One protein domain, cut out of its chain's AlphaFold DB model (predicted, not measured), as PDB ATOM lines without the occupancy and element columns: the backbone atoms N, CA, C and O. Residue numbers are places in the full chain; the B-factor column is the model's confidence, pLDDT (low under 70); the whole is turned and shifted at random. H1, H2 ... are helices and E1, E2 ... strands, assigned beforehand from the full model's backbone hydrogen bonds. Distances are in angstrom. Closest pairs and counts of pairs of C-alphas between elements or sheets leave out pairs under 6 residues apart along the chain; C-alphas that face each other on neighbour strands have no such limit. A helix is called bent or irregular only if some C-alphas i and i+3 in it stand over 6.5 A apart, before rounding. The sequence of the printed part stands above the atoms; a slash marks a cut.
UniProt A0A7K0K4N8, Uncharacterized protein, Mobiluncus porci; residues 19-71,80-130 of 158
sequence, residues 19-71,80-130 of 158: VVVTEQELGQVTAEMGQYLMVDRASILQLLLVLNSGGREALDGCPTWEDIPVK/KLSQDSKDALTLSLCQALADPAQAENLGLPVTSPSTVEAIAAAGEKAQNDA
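AT A GLANCE: This is residues 19 to 71 and 80 to 130 of the 158 residues of an uncharacterized protein of Mobiluncus porci (UniProt A0A7K0K4N8). H3 runs through the middle, crossed by kinked H2. H1 packs on their first parts, and H5 covers H2 opposite H1. The 104 printed residues, with E1, then five named helices, are mostly helix and compact, radius of gyration of the C-alphas 13.2 A, spans 36 by 29 by 19 A.

IN THESE COORDINATES: Find C-alpha 20 at (203.507, 286.127, 184.955), where E1, residues 20 to 22, begins. H1 is 23 to 33. H2, 41 to 61, is irregular: C-alphas 53 and 56 are 8.0 A apart. H3 is 83 to 96, H4 100 to 106, H5 113 to 128, ending at (209.435, 283.654, 170.824).

HOW THE PARTS SIT: H2 and H3 touch about perpendicular, 83 degrees, closest C-alphas 47 and 88, 5.8 A. H2 touches H5, closest C-alphas 50 and 123, 5.0 A. H3 is close to H4 but not clearly touching. E1 pairs with no named strand. Every helix O i to N i+4 pair is within hydrogen-bond range except in H2, 11 of 17.

THE WHOLE: Residues 72 to 79 are cut out, C-alphas 71 and 80 19.9 A apart. pLDDT is under 70 at residues 65 and 68 to 71.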
ATOM      1  N   VAL A  19     202.105 287.538 180.524       86.19
ATOM      2  CA  VAL A  19     202.515 286.344 181.277       86.19
ATOM      3  C   VAL A  19     203.179 286.728 182.587       86.19
ATOM      4  O   VAL A  19     204.073 287.570 182.621       86.19
ATOM      5  N   VAL A  20     202.799 286.061 183.675       90.69
ATOM      6  CA  VAL A  20     203.507 286.127 184.955       90.69
ATOM      7  C   VAL A  20     203.544 284.730 185.558       90.69
ATOM      8  O   VAL A  20     202.498 284.133 185.769       90.69
ATOM      9  N   VAL A  21     204.745 284.241 185.868       93.31
ATOM     10  CA  VAL A  21     204.972 283.005 186.624       93.31
ATOM     11  C   VAL A  21     205.734 283.356 187.892       93.31
ATOM     12  O   VAL A  21     206.830 283.927 187.844       93.31
ATOM     13  N   THR A  22     205.164 283.027 189.046       93.19
ATOM     14  CA  THR A  22     205.795 283.340 190.338       93.19
ATOM     15  C   THR A  22     206.767 282.243 190.777       93.19
ATOM     16  O   THR A  22     206.646 281.081 190.399       93.19
ATOM     17  N   GLU A  23     207.740 282.586 191.623       91.62
ATOM     18  CA  GLU A  23     208.641 281.601 192.244       91.62
ATOM     19  C   GLU A  23     207.871 280.615 193.138       91.62
ATOM     20  O   GLU A  23     208.263 279.450 193.236       91.62
ATOM     21  N   GLN A  24     206.779 281.078 193.767       92.19
ATOM     22  CA  GLN A  24     205.893 280.259 194.594       92.19
ATOM     23  C   GLN A  24     205.134 279.235 193.748       92.19
ATOM     24  O   GLN A  24     205.192 278.053 194.062       92.19
ATOM     25  N   GLU A  25     204.470 279.680 192.683       94.44
ATOM     26  CA  GLU A  25     203.751 278.824 191.730       94.44
ATOM     27  C   GLU A  25     204.697 277.789 191.119       94.44
ATOM     28  O   GLU A  25     204.476 276.586 191.244       94.44
ATOM     29  N   LEU A  26     205.830 278.240 190.573       94.12
ATOM     30  CA  LEU A  26     206.830 277.346 190.000       94.12
ATOM     31  C   LEU A  26     207.365 276.353 191.042       94.12
ATOM     32  O   LEU A  26     207.584 275.181 190.740       94.12
ATOM     33  N   GLY A  27     207.594 276.802 192.280       92.25
ATOM     34  CA  GLY A  27     208.000 275.949 193.400       92.25
ATOM     35  C   GLY A  27     206.957 274.897 193.767       92.25
ATOM     36  O   GLY A  27     207.312 273.732 193.931       92.25
ATOM     37  N   GLN A  28     205.691 275.297 193.853       94.50
ATOM     38  CA  GLN A  28     204.573 274.417 194.169       94.50
ATOM     39  C   GLN A  28     204.397 273.347 193.094       94.50
ATOM     40  O   GLN A  28     204.433 272.163 193.419       94.50
ATOM     41  N   VAL A  29     204.301 273.743 191.823       94.06
ATOM     42  CA  VAL A  29     204.085 272.800 190.719       94.06
ATOM     43  C   VAL A  29     205.262 271.838 190.571       94.06
ATOM     44  O   VAL A  29     205.062 270.633 190.434       94.06
ATOM     45  N   THR A  30     206.499 272.328 190.714       92.81
ATOM     46  CA  THR A  30     207.690 271.458 190.717       92.81
ATOM     47  C   THR A  30     207.636 270.432 191.853       92.81
ATOM     48  O   THR A  30     207.944 269.262 191.638       92.81
ATOM     49  N   ALA A  31     207.250 270.847 193.064       91.62
ATOM     50  CA  ALA A  31     207.195 269.963 194.226       91.62
ATOM     51  C   ALA A  31     206.044 268.949 194.157       91.62
ATOM     52  O   ALA A  31     206.193 267.826 194.629       91.62
ATOM     53  N   GLU A  32     204.900 269.338 193.599       90.75
ATOM     54  CA  GLU A  32     203.733 268.473 193.437       90.75
ATOM     55  C   GLU A  32     203.952 267.452 192.312       90.75
ATOM     56  O   GLU A  32     203.794 266.255 192.534       90.75
ATOM     57  N   MET A  33     204.401 267.886 191.130       87.38
ATOM     58  CA  MET A  33     204.664 266.981 190.002       87.38
ATOM     59  C   MET A  33     205.884 266.085 190.246       87.38
ATOM     60  O   MET A  33     205.861 264.907 189.889       87.38
ATOM     61  N   GLY A  34     206.923 266.603 190.911       86.00
ATOM     62  CA  GLY A  34     208.143 265.858 191.238       86.00
ATOM     63  C   GLY A  34     207.940 264.682 192.202       86.00
ATOM     64  O   GLY A  34     208.828 263.843 192.335       86.00
ATOM     65  N   GLN A  35     206.782 264.587 192.866       83.12
ATOM     66  CA  GLN A  35     206.425 263.414 193.676       83.12
ATOM     67  C   GLN A  35     206.118 262.184 192.822       83.12
ATOM     68  O   GLN A  35     206.230 261.060 193.313       83.12
ATOM     69  N   TYR A  36     205.736 262.391 191.561       78.62
ATOM     70  CA  TYR A  36     205.189 261.338 190.709       78.62
ATOM     71  C   TYR A  36     205.923 261.194 189.379       78.62
ATOM     72  O   TYR A  36     205.934 260.111 188.798       78.62
ATOM     73  N   LEU A  37     206.544 262.270 188.903       78.44
ATOM     74  CA  LEU A  37     207.225 262.333 187.621       78.44
ATOM     75  C   LEU A  37     208.660 262.815 187.799       78.44
ATOM     76  O   LEU A  37     208.954 263.668 188.637       78.44
ATOM     77  N   MET A  38     209.557 262.320 186.948       78.38
ATOM     78  CA  MET A  38     210.866 262.942 186.779       78.38
ATOM     79  C   MET A  38     210.700 264.206 185.938       78.38
ATOM     80  O   MET A  38     210.731 264.158 184.712       78.38
ATOM     81  N   VAL A  39     210.496 265.331 186.619       81.44
ATOM     82  CA  VAL A  39     210.405 266.666 186.020       81.44
ATOM     83  C   VAL A  39     211.477 267.566 186.614       81.44
ATOM     84  O   VAL A  39     211.724 267.544 187.821       81.44
ATOM     85  N   ASP A  40     212.116 268.374 185.774       86.00
ATOM     86  CA  ASP A  40     212.971 269.455 186.247       86.00
ATOM     87  C   ASP A  40     212.214 270.786 186.275       86.00
ATOM     88  O   ASP A  40     211.220 271.002 185.579       86.00
ATOM     89  N   ARG A  41     212.699 271.702 187.116       88.81
ATOM     90  CA  ARG A  41     212.070 273.006 187.342       88.81
ATOM     91  C   ARG A  41     211.926 273.822 186.059       88.81
ATOM     92  O   ARG A  41     210.941 274.536 185.919       88.81
ATOM     93  N   ALA A  42     212.880 273.745 185.135       87.69
ATOM     94  CA  ALA A  42     212.805 274.540 183.920       87.69
ATOM     95  C   ALA A  42     211.821 273.942 182.905       87.69
ATOM     96  O   ALA A  42     211.145 274.713 182.228       87.69
ATOM     97  N   SER A  43     211.641 272.616 182.861       88.06
ATOM     98  CA  SER A  43     210.497 272.012 182.162       88.06
ATOM     99  C   SER A  43     209.162 272.483 182.740       88.06
ATOM    100  O   SER A  43     208.275 272.865 181.981       88.06
ATOM    101  N   ILE A  44     209.024 272.544 184.070       93.00
ATOM    102  CA  ILE A  44     207.804 273.078 184.696       93.00
ATOM    103  C   ILE A  44     207.596 274.552 184.351       93.00
ATOM    104  O   ILE A  44     206.486 274.951 184.008       93.00
ATOM    105  N   LEU A  45     208.654 275.361 184.381       93.19
ATOM    106  CA  LEU A  45     208.575 276.758 183.967       93.19
ATOM    107  C   LEU A  45     208.091 276.883 182.519       93.19
ATOM    108  O   LEU A  45     207.232 277.714 182.245       93.19
ATOM    109  N   GLN A  46     208.591 276.052 181.604       90.31
ATOM    110  CA  GLN A  46     208.121 276.050 180.219       90.31
ATOM    111  C   GLN A  46     206.634 275.699 180.124       90.31
ATOM    112  O   GLN A  46     205.901 276.425 179.459       90.31
ATOM    113  N   LEU A  47     206.167 274.662 180.828       93.00
ATOM    114  CA  LEU A  47     204.742 274.307 180.862       93.00
ATOM    115  C   LEU A  47     203.883 275.472 181.370       93.00
ATOM    116  O   LEU A  47     202.898 275.828 180.729       93.00
ATOM    117  N   LEU A  48     204.286 276.122 182.465       95.12
ATOM    118  CA  LEU A  48     203.569 277.277 183.015       95.12
ATOM    119  C   LEU A  48     203.551 278.470 182.051       95.12
ATOM    120  O   LEU A  48     202.538 279.160 181.945       95.12
ATOM    121  N   LEU A  49     204.636 278.709 181.314       93.31
ATOM    122  CA  LEU A  49     204.667 279.743 180.279       93.31
ATOM    123  C   LEU A  49     203.714 279.418 179.122       93.31
ATOM    124  O   LEU A  49     202.994 280.310 178.678       93.31
ATOM    125  N   VAL A  50     203.658 278.159 178.668       93.44
ATOM    126  CA  VAL A  50     202.699 277.726 177.636       93.44
ATOM    127  C   VAL A  50     201.265 277.907 178.125       93.44
ATOM    128  O   VAL A  50     200.455 278.498 177.413       93.44
ATOM    129  N   LEU A  51     200.955 277.478 179.351       94.50
ATOM    130  CA  LEU A  51     199.627 277.634 179.951       94.50
ATOM    131  C   LEU A  51     199.187 279.102 179.993       94.50
ATOM    132  O   LEU A  51     198.071 279.413 179.583       94.50
ATOM    133  N   ASN A  52     200.074 280.005 180.420       92.88
ATOM    134  CA  ASN A  52     199.805 281.446 180.447       92.88
ATOM    135  C   ASN A  52     199.792 282.105 179.052       92.88
ATOM    136  O   ASN A  52     199.283 283.211 178.910       92.88
ATOM    137  N   SER A  53     200.307 281.439 178.013       90.25
ATOM    138  CA  SER A  53     200.356 281.957 176.634       90.25
ATOM    139  C   SER A  53     199.198 281.471 175.747       90.25
ATOM    140  O   SER A  53     199.312 281.524 174.523       90.25
ATOM    141  N   GLY A  54     198.100 280.998 176.344       87.12
ATOM    142  CA  GLY A  54     196.927 280.443 175.643       87.12
ATOM    143  C   GLY A  54     196.815 278.916 175.726       87.12
ATOM    144  O   GLY A  54     195.843 278.325 175.267       87.12
ATOM    145  N   GLY A  55     197.778 278.243 176.365       88.88
ATOM    146  CA  GLY A  55     197.753 276.789 176.524       88.88
ATOM    147  C   GLY A  55     196.565 276.290 177.349       88.88
ATOM    148  O   GLY A  55     196.065 275.207 177.067       88.88
ATOM    149  N   ARG A  56     196.075 277.079 178.321       92.75
ATOM    150  CA  ARG A  56     194.900 276.710 179.136       92.75
ATOM    151  C   ARG A  56     193.630 276.542 178.303       92.75
ATOM    152  O   ARG A  56     192.859 275.633 178.574       92.75
ATOM    153  N   GLU A  57     193.439 277.362 177.271       91.38
ATOM    154  CA  GLU A  57     192.265 277.280 176.387       91.38
ATOM    155  C   GLU A  57     192.287 276.009 175.528       91.38
ATOM    156  O   GLU A  57     191.244 275.473 175.166       91.38
ATOM    157  N   ALA A  58     193.482 275.498 175.222       88.69
ATOM    158  CA  ALA A  58     193.643 274.264 174.466       88.69
ATOM    159  C   ALA A  58     193.416 272.999 175.318       88.69
ATOM    160  O   ALA A  58     193.188 271.928 174.748       88.69
ATOM    161  N   LEU A  59     193.443 273.105 176.655       90.31
ATOM    162  CA  LEU A  59     193.280 271.953 177.551       90.31
ATOM    163  C   LEU A  59     191.894 271.311 177.469       90.31
ATOM    164  O   LEU A  59     191.783 270.117 177.726       90.31
ATOM    165  N   ASP A  60     190.865 272.049 177.048       87.25
ATOM    166  CA  ASP A  60     189.510 271.507 176.864       87.25
ATOM    167  C   ASP A  60     189.466 270.362 175.834       87.25
ATOM    168  O   ASP A  60     188.574 269.516 175.867       87.25
ATOM    169  N   GLY A  61     190.430 270.326 174.905       84.50
ATOM    170  CA  GLY A  61     190.581 269.252 173.922       84.50
ATOM    171  C   GLY A  61     191.549 268.143 174.340       84.50
ATOM    172  O   GLY A  61     191.832 267.257 173.529       84.50
ATOM    173  N   CYS A  62     192.089 268.203 175.556       87.38
ATOM    174  CA  CYS A  62     193.047 267.240 176.078       87.38
ATOM    175  C   CYS A  62     192.358 266.214 176.984       87.38
ATOM    176  O   CYS A  62     191.480 266.576 177.769       87.38
ATOM    177  N   PRO A  63     192.777 264.941 176.947       79.62
ATOM    178  CA  PRO A  63     192.416 264.007 178.002       79.62
ATOM    179  C   PRO A  63     193.055 264.464 179.315       79.62
ATOM    180  O   PRO A  63     194.182 264.967 179.336       79.62
ATOM    181  N   THR A  64     192.330 264.295 180.413       74.69
ATOM    182  CA  THR A  64     192.829 264.649 181.740       74.69
ATOM    183  C   THR A  64     193.633 263.495 182.327       74.69
ATOM    184  O   THR A  64     193.490 262.338 181.933       74.69
ATOM    185  N   TRP A  65     194.484 263.787 183.311       69.25
ATOM    186  CA  TRP A  65     195.229 262.738 184.014       69.25
ATOM    187  C   TRP A  65     194.310 261.738 184.745       69.25
ATOM    188  O   TRP A  65     194.720 260.605 184.992       69.25
ATOM    189  N   GLU A  66     193.073 262.138 185.060       72.44
ATOM    190  CA  GLU A  66     192.046 261.290 185.679       72.44
ATOM    191  C   GLU A  66     191.466 260.267 184.681       72.44
ATOM    192  O   GLU A  66     190.985 259.212 185.096       72.44
ATOM    193  N   ASP A  67     191.563 260.535 183.372       70.62
ATOM    194  CA  ASP A  67     191.088 259.645 182.304       70.62
ATOM    195  C   ASP A  67     192.068 258.502 182.000       70.62
ATOM    196  O   ASP A  67     191.715 257.560 181.289       70.62
ATOM    197  N   ILE A  68     193.300 258.568 182.518       64.81
ATOM    198  CA  ILE A  68     194.344 257.583 182.231       64.81
ATOM    199  C   ILE A  68     194.053 256.286 183.001       64.81
ATOM    200  O   ILE A  68     194.123 256.276 184.234       64.81
ATOM    201  N   PRO A  69     193.793 255.152 182.320       58.22
ATOM    202  CA  PRO A  69     193.679 253.860 182.983       58.22
ATOM    203  C   PRO A  69     195.062 253.448 183.502       58.22
ATOM    204  O   PRO A  69     195.923 252.965 182.771       58.22
ATOM    205  N   VAL A  70     195.304 253.698 184.784       53.78
ATOM    206  CA  VAL A  70     196.640 253.629 185.375       53.78
ATOM    207  C   VAL A  70     197.219 252.208 185.347       53.78
ATOM    208  O   VAL A  70     196.757 251.320 186.067       53.78
ATOM    209  N   LYS A  71     198.296 252.012 184.576       47.12
ATOM    210  CA  LYS A  71     199.322 250.986 184.852       47.12
ATOM    211  C   LYS A  71     200.705 251.570 185.156       47.12
ATOM    212  O   LYS A  71     201.426 250.948 185.928       47.12
ATOM    213  N   LYS A  80     196.368 265.421 196.153       81.38
ATOM    214  CA  LYS A  80     195.974 266.821 196.346       81.38
ATOM    215  C   LYS A  80     196.885 267.733 195.533       81.38
ATOM    216  O   LYS A  80     197.770 268.378 196.085       81.38
ATOM    217  N   LEU A  81     196.663 267.750 194.226       85.00
ATOM    218  CA  LEU A  81     197.348 268.637 193.292       85.00
ATOM    219  C   LEU A  81     196.612 269.976 193.183       85.00
ATOM    220  O   LEU A  81     195.378 270.012 193.121       85.00
ATOM    221  N   SER A  82     197.371 271.068 193.136       91.31
ATOM    222  CA  SER A  82     196.854 272.387 192.771       91.31
ATOM    223  C   SER A  82     196.339 272.406 191.331       91.31
ATOM    224  O   SER A  82     196.696 271.547 190.523       91.31
ATOM    225  N   GLN A  83     195.506 273.396 190.993       90.44
ATOM    226  CA  GLN A  83     194.996 273.526 189.627       90.44
ATOM    227  C   GLN A  83     196.134 273.699 188.615       90.44
ATOM    228  O   GLN A  83     196.108 273.062 187.573       90.44
ATOM    229  N   ASP A  84     197.172 274.469 188.947       92.31
ATOM    230  CA  ASP A  84     198.310 274.681 188.046       92.31
ATOM    231  C   ASP A  84     199.111 273.397 187.810       92.31
ATOM    232  O   ASP A  84     199.541 273.137 186.689       92.31
ATOM    233  N   SER A  85     199.244 272.538 188.826       91.38
ATOM    234  CA  SER A  85     199.835 271.206 188.657       91.38
ATOM    235  C   SER A  85     198.973 270.286 187.808       91.38
ATOM    236  O   SER A  85     199.505 269.550 186.980       91.38
ATOM    237  N   LYS A  86     197.646 270.318 187.991       88.94
ATOM    238  CA  LYS A  86     196.720 269.548 187.153       88.94
ATOM    239  C   LYS A  86     196.801 270.000 185.700       88.94
ATOM    240  O   LYS A  86     196.927 269.158 184.821       88.94
ATOM    241  N   ASP A  87     196.802 271.304 185.455       92.06
ATOM    242  CA  ASP A  87     196.891 271.876 184.113       92.06
ATOM    243  C   ASP A  87     198.241 271.559 183.459       92.06
ATOM    244  O   ASP A  87     198.283 271.180 182.290       92.06
ATOM    245  N   ALA A  88     199.346 271.636 184.208       91.56
ATOM    246  CA  ALA A  88     200.675 271.277 183.713       91.56
ATOM    247  C   ALA A  88     200.795 269.777 183.393       91.56
ATOM    248  O   ALA A  88     201.386 269.412 182.376       91.56
ATOM    249  N   LEU A  89     200.201 268.906 184.217       88.75
ATOM    250  CA  LEU A  89     200.111 267.470 183.943       88.75
ATOM    251  C   LEU A  89     199.273 267.182 182.701       88.75
ATOM    252  O   LEU A  89     199.727 266.447 181.828       88.75
ATOM    253  N   THR A  90     198.084 267.780 182.601       89.56
ATOM    254  CA  THR A  90     197.201 267.641 181.437       89.56
ATOM    255  C   THR A  90     197.908 268.124 180.175       89.56
ATOM    256  O   THR A  90     197.911 267.412 179.178       89.56
ATOM    257  N   LEU A  91     198.585 269.276 180.218       91.50
ATOM    258  CA  LEU A  91     199.361 269.788 179.090       91.50
ATOM    259  C   LEU A  91     200.465 268.809 178.670       91.50
ATOM    260  O   LEU A  91     200.579 268.477 177.491       91.50
ATOM    261  N   SER A  92     201.256 268.323 179.632       89.00
ATOM    262  CA  SER A  92     202.341 267.371 179.370       89.00
ATOM    263  C   SER A  92     201.822 266.058 178.783       89.00
ATOM    264  O   SER A  92     202.433 265.509 177.867       89.00
ATOM    265  N   LEU A  93     200.701 265.548 179.297       86.06
ATOM    266  CA  LEU A  93     200.053 264.347 178.784       86.06
ATOM    267  C   LEU A  93     199.540 264.574 177.362       86.06
ATOM    268  O   LEU A  93     199.793 263.771 176.473       86.06
ATOM    269  N   CYS A  94     198.858 265.690 177.136       88.88
ATOM    270  CA  CYS A  94     198.271 266.039 175.851       88.88
ATOM    271  C   CYS A  94     199.327 266.158 174.745       88.88
ATOM    272  O   CYS A  94     199.105 265.700 173.624       88.88
ATOM    273  N   GLN A  95     200.502 266.702 175.080       88.31
ATOM    274  CA  GLN A  95     201.667 266.729 174.195       88.31
ATOM    275  C   GLN A  95     202.209 265.324 173.905       88.31
ATOM    276  O   GLN A  95     202.523 265.024 172.757       88.31
ATOM    277  N   ALA A  96     202.290 264.444 174.908       85.94
ATOM    278  CA  ALA A  96     202.736 263.064 174.709       85.94
ATOM    279  C   ALA A  96     201.761 262.257 173.834       85.94
ATOM    280  O   ALA A  96     202.185 261.490 172.974       85.94
ATOM    281  N   LEU A  97     200.456 262.474 174.007       88.12
ATOM    282  CA  LEU A  97     199.386 261.812 173.256       88.12
ATOM    283  C   LEU A  97     199.197 262.352 171.833       88.12
ATOM    284  O   LEU A  97     198.347 261.850 171.098       88.12
ATOM    285  N   ALA A  98     199.992 263.344 171.420       88.44
ATOM    286  CA  ALA A  98     200.141 263.686 170.011       88.44
ATOM    287  C   ALA A  98     200.854 262.567 169.222       88.44
ATOM    288  O   ALA A  98     200.669 262.470 168.010       88.44
ATOM    289  N   ASP A  99     201.644 261.718 169.896       88.06
ATOM    290  CA  ASP A  99     202.224 260.506 169.314       88.06
ATOM    291  C   ASP A  99     201.215 259.339 169.397       88.06
ATOM    292  O   ASP A  99     200.873 258.898 170.502       88.06
ATOM    293  N   PRO A 100     200.758 258.787 168.255       87.25
ATOM    294  CA  PRO A 100     199.831 257.659 168.237       87.25
ATOM    295  C   PRO A 100     200.327 256.428 168.999       87.25
ATOM    296  O   PRO A 100     199.516 255.736 169.611       87.25
ATOM    297  N   ALA A 101     201.638 256.162 168.998       87.50
ATOM    298  CA  ALA A 101     202.201 255.016 169.706       87.50
ATOM    299  C   ALA A 101     202.073 255.182 171.227       87.50
ATOM    300  O   ALA A 101     201.750 254.233 171.940       87.50
ATOM    301  N   GLN A 102     202.272 256.402 171.730       84.62
ATOM    302  CA  GLN A 102     202.114 256.711 173.151       84.62
ATOM    303  C   GLN A 102     200.646 256.687 173.577       84.62
ATOM    304  O   GLN A 102     200.332 256.192 174.659       84.62
ATOM    305  N   ALA A 103     199.744 257.158 172.715       85.06
ATOM    306  CA  ALA A 103     198.309 257.069 172.953       85.06
ATOM    307  C   ALA A 103     197.814 255.619 173.024       85.06
ATOM    308  O   ALA A 103     197.088 255.263 173.954       85.06
ATOM    309  N   GLU A 104     198.276 254.761 172.110       86.06
ATOM    310  CA  GLU A 104     197.981 253.327 172.131       86.06
ATOM    311  C   GLU A 104     198.512 252.654 173.406       86.06
ATOM    312  O   GLU A 104     197.764 251.937 174.073       86.06
ATOM    313  N   ASN A 105     199.762 252.940 173.794       83.25
ATOM    314  CA  ASN A 105     200.371 252.401 175.015       83.25
ATOM    315  C   ASN A 105     199.572 252.753 176.279       83.25
ATOM    316  O   ASN A 105     199.465 251.935 177.193       83.25
ATOM    317  N   LEU A 106     199.000 253.959 176.326       77.31
ATOM    318  CA  LEU A 106     198.220 254.455 177.461       77.31
ATOM    319  C   LEU A 106     196.725 254.116 177.370       77.31
ATOM    320  O   LEU A 106     195.983 254.395 178.310       77.31
ATOM    321  N   GLY A 107     196.268 253.509 176.269       80.94
ATOM    322  CA  GLY A 107     194.854 253.204 176.044       80.94
ATOM    323  C   GLY A 107     193.973 254.453 175.938       80.94
ATOM    324  O   GLY A 107     192.797 254.402 176.301       80.94
ATOM    325  N   LEU A 108     194.541 255.566 175.471       83.94
ATOM    326  CA  LEU A 108     193.891 256.873 175.372       83.94
ATOM    327  C   LEU A 108     193.705 257.290 173.909       83.94
ATOM    328  O   LEU A 108     194.438 256.825 173.033       83.94
ATOM    329  N   PRO A 109     192.731 258.168 173.608       85.94
ATOM    330  CA  PRO A 109     192.616 258.738 172.275       85.94
ATOM    331  C   PRO A 109     193.833 259.614 171.958       85.94
ATOM    332  O   PRO A 109     194.335 260.339 172.816       85.94
ATOM    333  N   VAL A 110     194.268 259.572 170.697       90.12
ATOM    334  CA  VAL A 110     195.271 260.505 170.171       90.12
ATOM    335  C   VAL A 110     194.723 261.926 170.288       90.12
ATOM    336  O   VAL A 110     193.573 262.178 169.911       90.12
ATOM    337  N   THR A 111     195.544 262.853 170.784       90.69
ATOM    338  CA  THR A 111     195.182 264.270 170.862       90.69
ATOM    339  C   THR A 111     194.799 264.786 169.476       90.69
ATOM    340  O   THR A 111     195.484 264.521 168.485       90.69
ATOM    341  N   SER A 112     193.695 265.532 169.384       91.81
ATOM    342  CA  SER A 112     193.222 266.027 168.089       91.81
ATOM    343  C   SER A 112     194.253 266.964 167.435       91.81
ATOM    344  O   SER A 112     194.872 267.762 168.146       91.81
ATOM    345  N   PRO A 113     194.420 266.947 166.096       90.75
ATOM    346  CA  PRO A 113     195.374 267.826 165.419       90.75
ATOM    347  C   PRO A 113     195.175 269.310 165.746       90.75
ATOM    348  O   PRO A 113     196.147 270.013 165.984       90.75
ATOM    349  N   SER A 114     193.925 269.774 165.857       92.56
ATOM    350  CA  SER A 114     193.622 271.163 166.228       92.56
ATOM    351  C   SER A 114     194.072 271.512 167.648       92.56
ATOM    352  O   SER A 114     194.533 272.623 167.891       92.56
ATOM    353  N   THR A 115     193.966 270.572 168.592       92.62
ATOM    354  CA  THR A 115     194.474 270.758 169.959       92.62
ATOM    355  C   THR A 115     196.001 270.780 169.974       92.62
ATOM    356  O   THR A 115     196.591 271.634 170.633       92.62
ATOM    357  N   VAL A 116     196.647 269.893 169.209       91.75
ATOM    358  CA  VAL A 116     198.111 269.883 169.052       91.75
ATOM    359  C   VAL A 116     198.603 271.205 168.461       91.75
ATOM    360  O   VAL A 116     199.538 271.795 168.994       91.75
ATOM    361  N   GLU A 117     197.950 271.706 167.410       93.38
ATOM    362  CA  GLU A 117     198.266 272.994 166.783       93.38
ATOM    363  C   GLU A 117     198.087 274.167 167.754       93.38
ATOM    364  O   GLU A 117     198.953 275.037 167.823       93.38
ATOM    365  N   ALA A 118     197.013 274.183 168.549       93.50
ATOM    366  CA  ALA A 118     196.782 275.228 169.545       93.50
ATOM    367  C   ALA A 118     197.856 275.230 170.649       93.50
ATOM    368  O   ALA A 118     198.387 276.286 171.001       93.50
ATOM    369  N   ILE A 119     198.234 274.051 171.155       93.44
ATOM    370  CA  ILE A 119     199.311 273.906 172.145       93.44
ATOM    371  C   ILE A 119     200.659 274.315 171.549       93.44
ATOM    372  O   ILE A 119     201.439 275.000 172.213       93.44
ATOM    373  N   ALA A 120     200.937 273.924 170.303       92.06
ATOM    374  CA  ALA A 120     202.151 274.316 169.601       92.06
ATOM    375  C   ALA A 120     202.216 275.837 169.415       92.06
ATOM    376  O   ALA A 120     203.241 276.435 169.728       92.06
ATOM    377  N   ALA A 121     201.116 276.480 169.014       92.88
ATOM    378  CA  ALA A 121     201.038 277.930 168.867       92.88
ATOM    379  C   ALA A 121     201.255 278.666 170.202       92.88
ATOM    380  O   ALA A 121     202.007 279.641 170.254       92.88
ATOM    381  N   ALA A 122     200.664 278.180 171.299       92.81
ATOM    382  CA  ALA A 122     200.919 278.716 172.639       92.81
ATOM    383  C   ALA A 122     202.387 278.519 173.063       92.81
ATOM    384  O   ALA A 122     203.000 279.416 173.647       92.81
ATOM    385  N   GLY A 123     202.976 277.369 172.723       90.44
ATOM    386  CA  GLY A 123     204.387 277.065 172.944       90.44
ATOM    387  C   GLY A 123     205.330 277.970 172.155       90.44
ATOM    388  O   GLY A 123     206.312 278.463 172.709       90.44
ATOM    389  N   GLU A 124     205.031 278.231 170.885       90.25
ATOM    390  CA  GLU A 124     205.779 279.166 170.046       90.25
ATOM    391  C   GLU A 124     205.638 280.604 170.544       90.25
ATOM    392  O   GLU A 124     206.640 281.317 170.594       90.25
ATOM    393  N   LYS A 125     204.434 281.021 170.963       89.56
ATOM    394  CA  LYS A 125     204.214 282.331 171.592       89.56
ATOM    395  C   LYS A 125     205.099 282.468 172.831       89.56
ATOM    396  O   LYS A 125     205.877 283.411 172.909       89.56
ATOM    397  N   ALA A 126     205.063 281.496 173.742       87.56
ATOM    398  CA  ALA A 126     205.876 281.497 174.957       87.56
ATOM    399  C   ALA A 126     207.394 281.522 174.682       87.56
ATOM    400  O   ALA A 126     208.152 282.155 175.414       87.56
ATOM    401  N   GLN A 127     207.863 280.826 173.643       84.38
ATOM    402  CA  GLN A 127     209.293 280.742 173.323       84.38
ATOM    403  C   GLN A 127     209.825 281.978 172.591       84.38
ATOM    404  O   GLN A 127     210.963 282.388 172.830       84.38
ATOM    405  N   ASN A 128     209.023 282.553 171.694       85.69
ATOM    406  CA  ASN A 128     209.435 283.654 170.824       85.69
ATOM    407  C   ASN A 128     209.064 285.037 171.375       85.69
ATOM    408  O   ASN A 128     209.449 286.051 170.786       85.69
ATOM    409  N   ASP A 129     208.341 285.107 172.495       85.06
ATOM    410  CA  ASP A 129     208.003 286.373 173.132       85.06
ATOM    411  C   ASP A 129     209.246 287.029 173.760       85.06
ATOM    412  O   ASP A 129     209.700 286.714 174.862       85.06
ATOM    413  N   ALA A 130     209.789 288.005 173.032       84.81
ATOM    414  CA  ALA A 130     210.939 288.796 173.447       84.81
ATOM    415  C   ALA A 130     210.651 289.728 174.639       84.81
ATOM    416  O   ALA A 130     211.600 290.305 175.186       84.81
TER     417      ALA A 130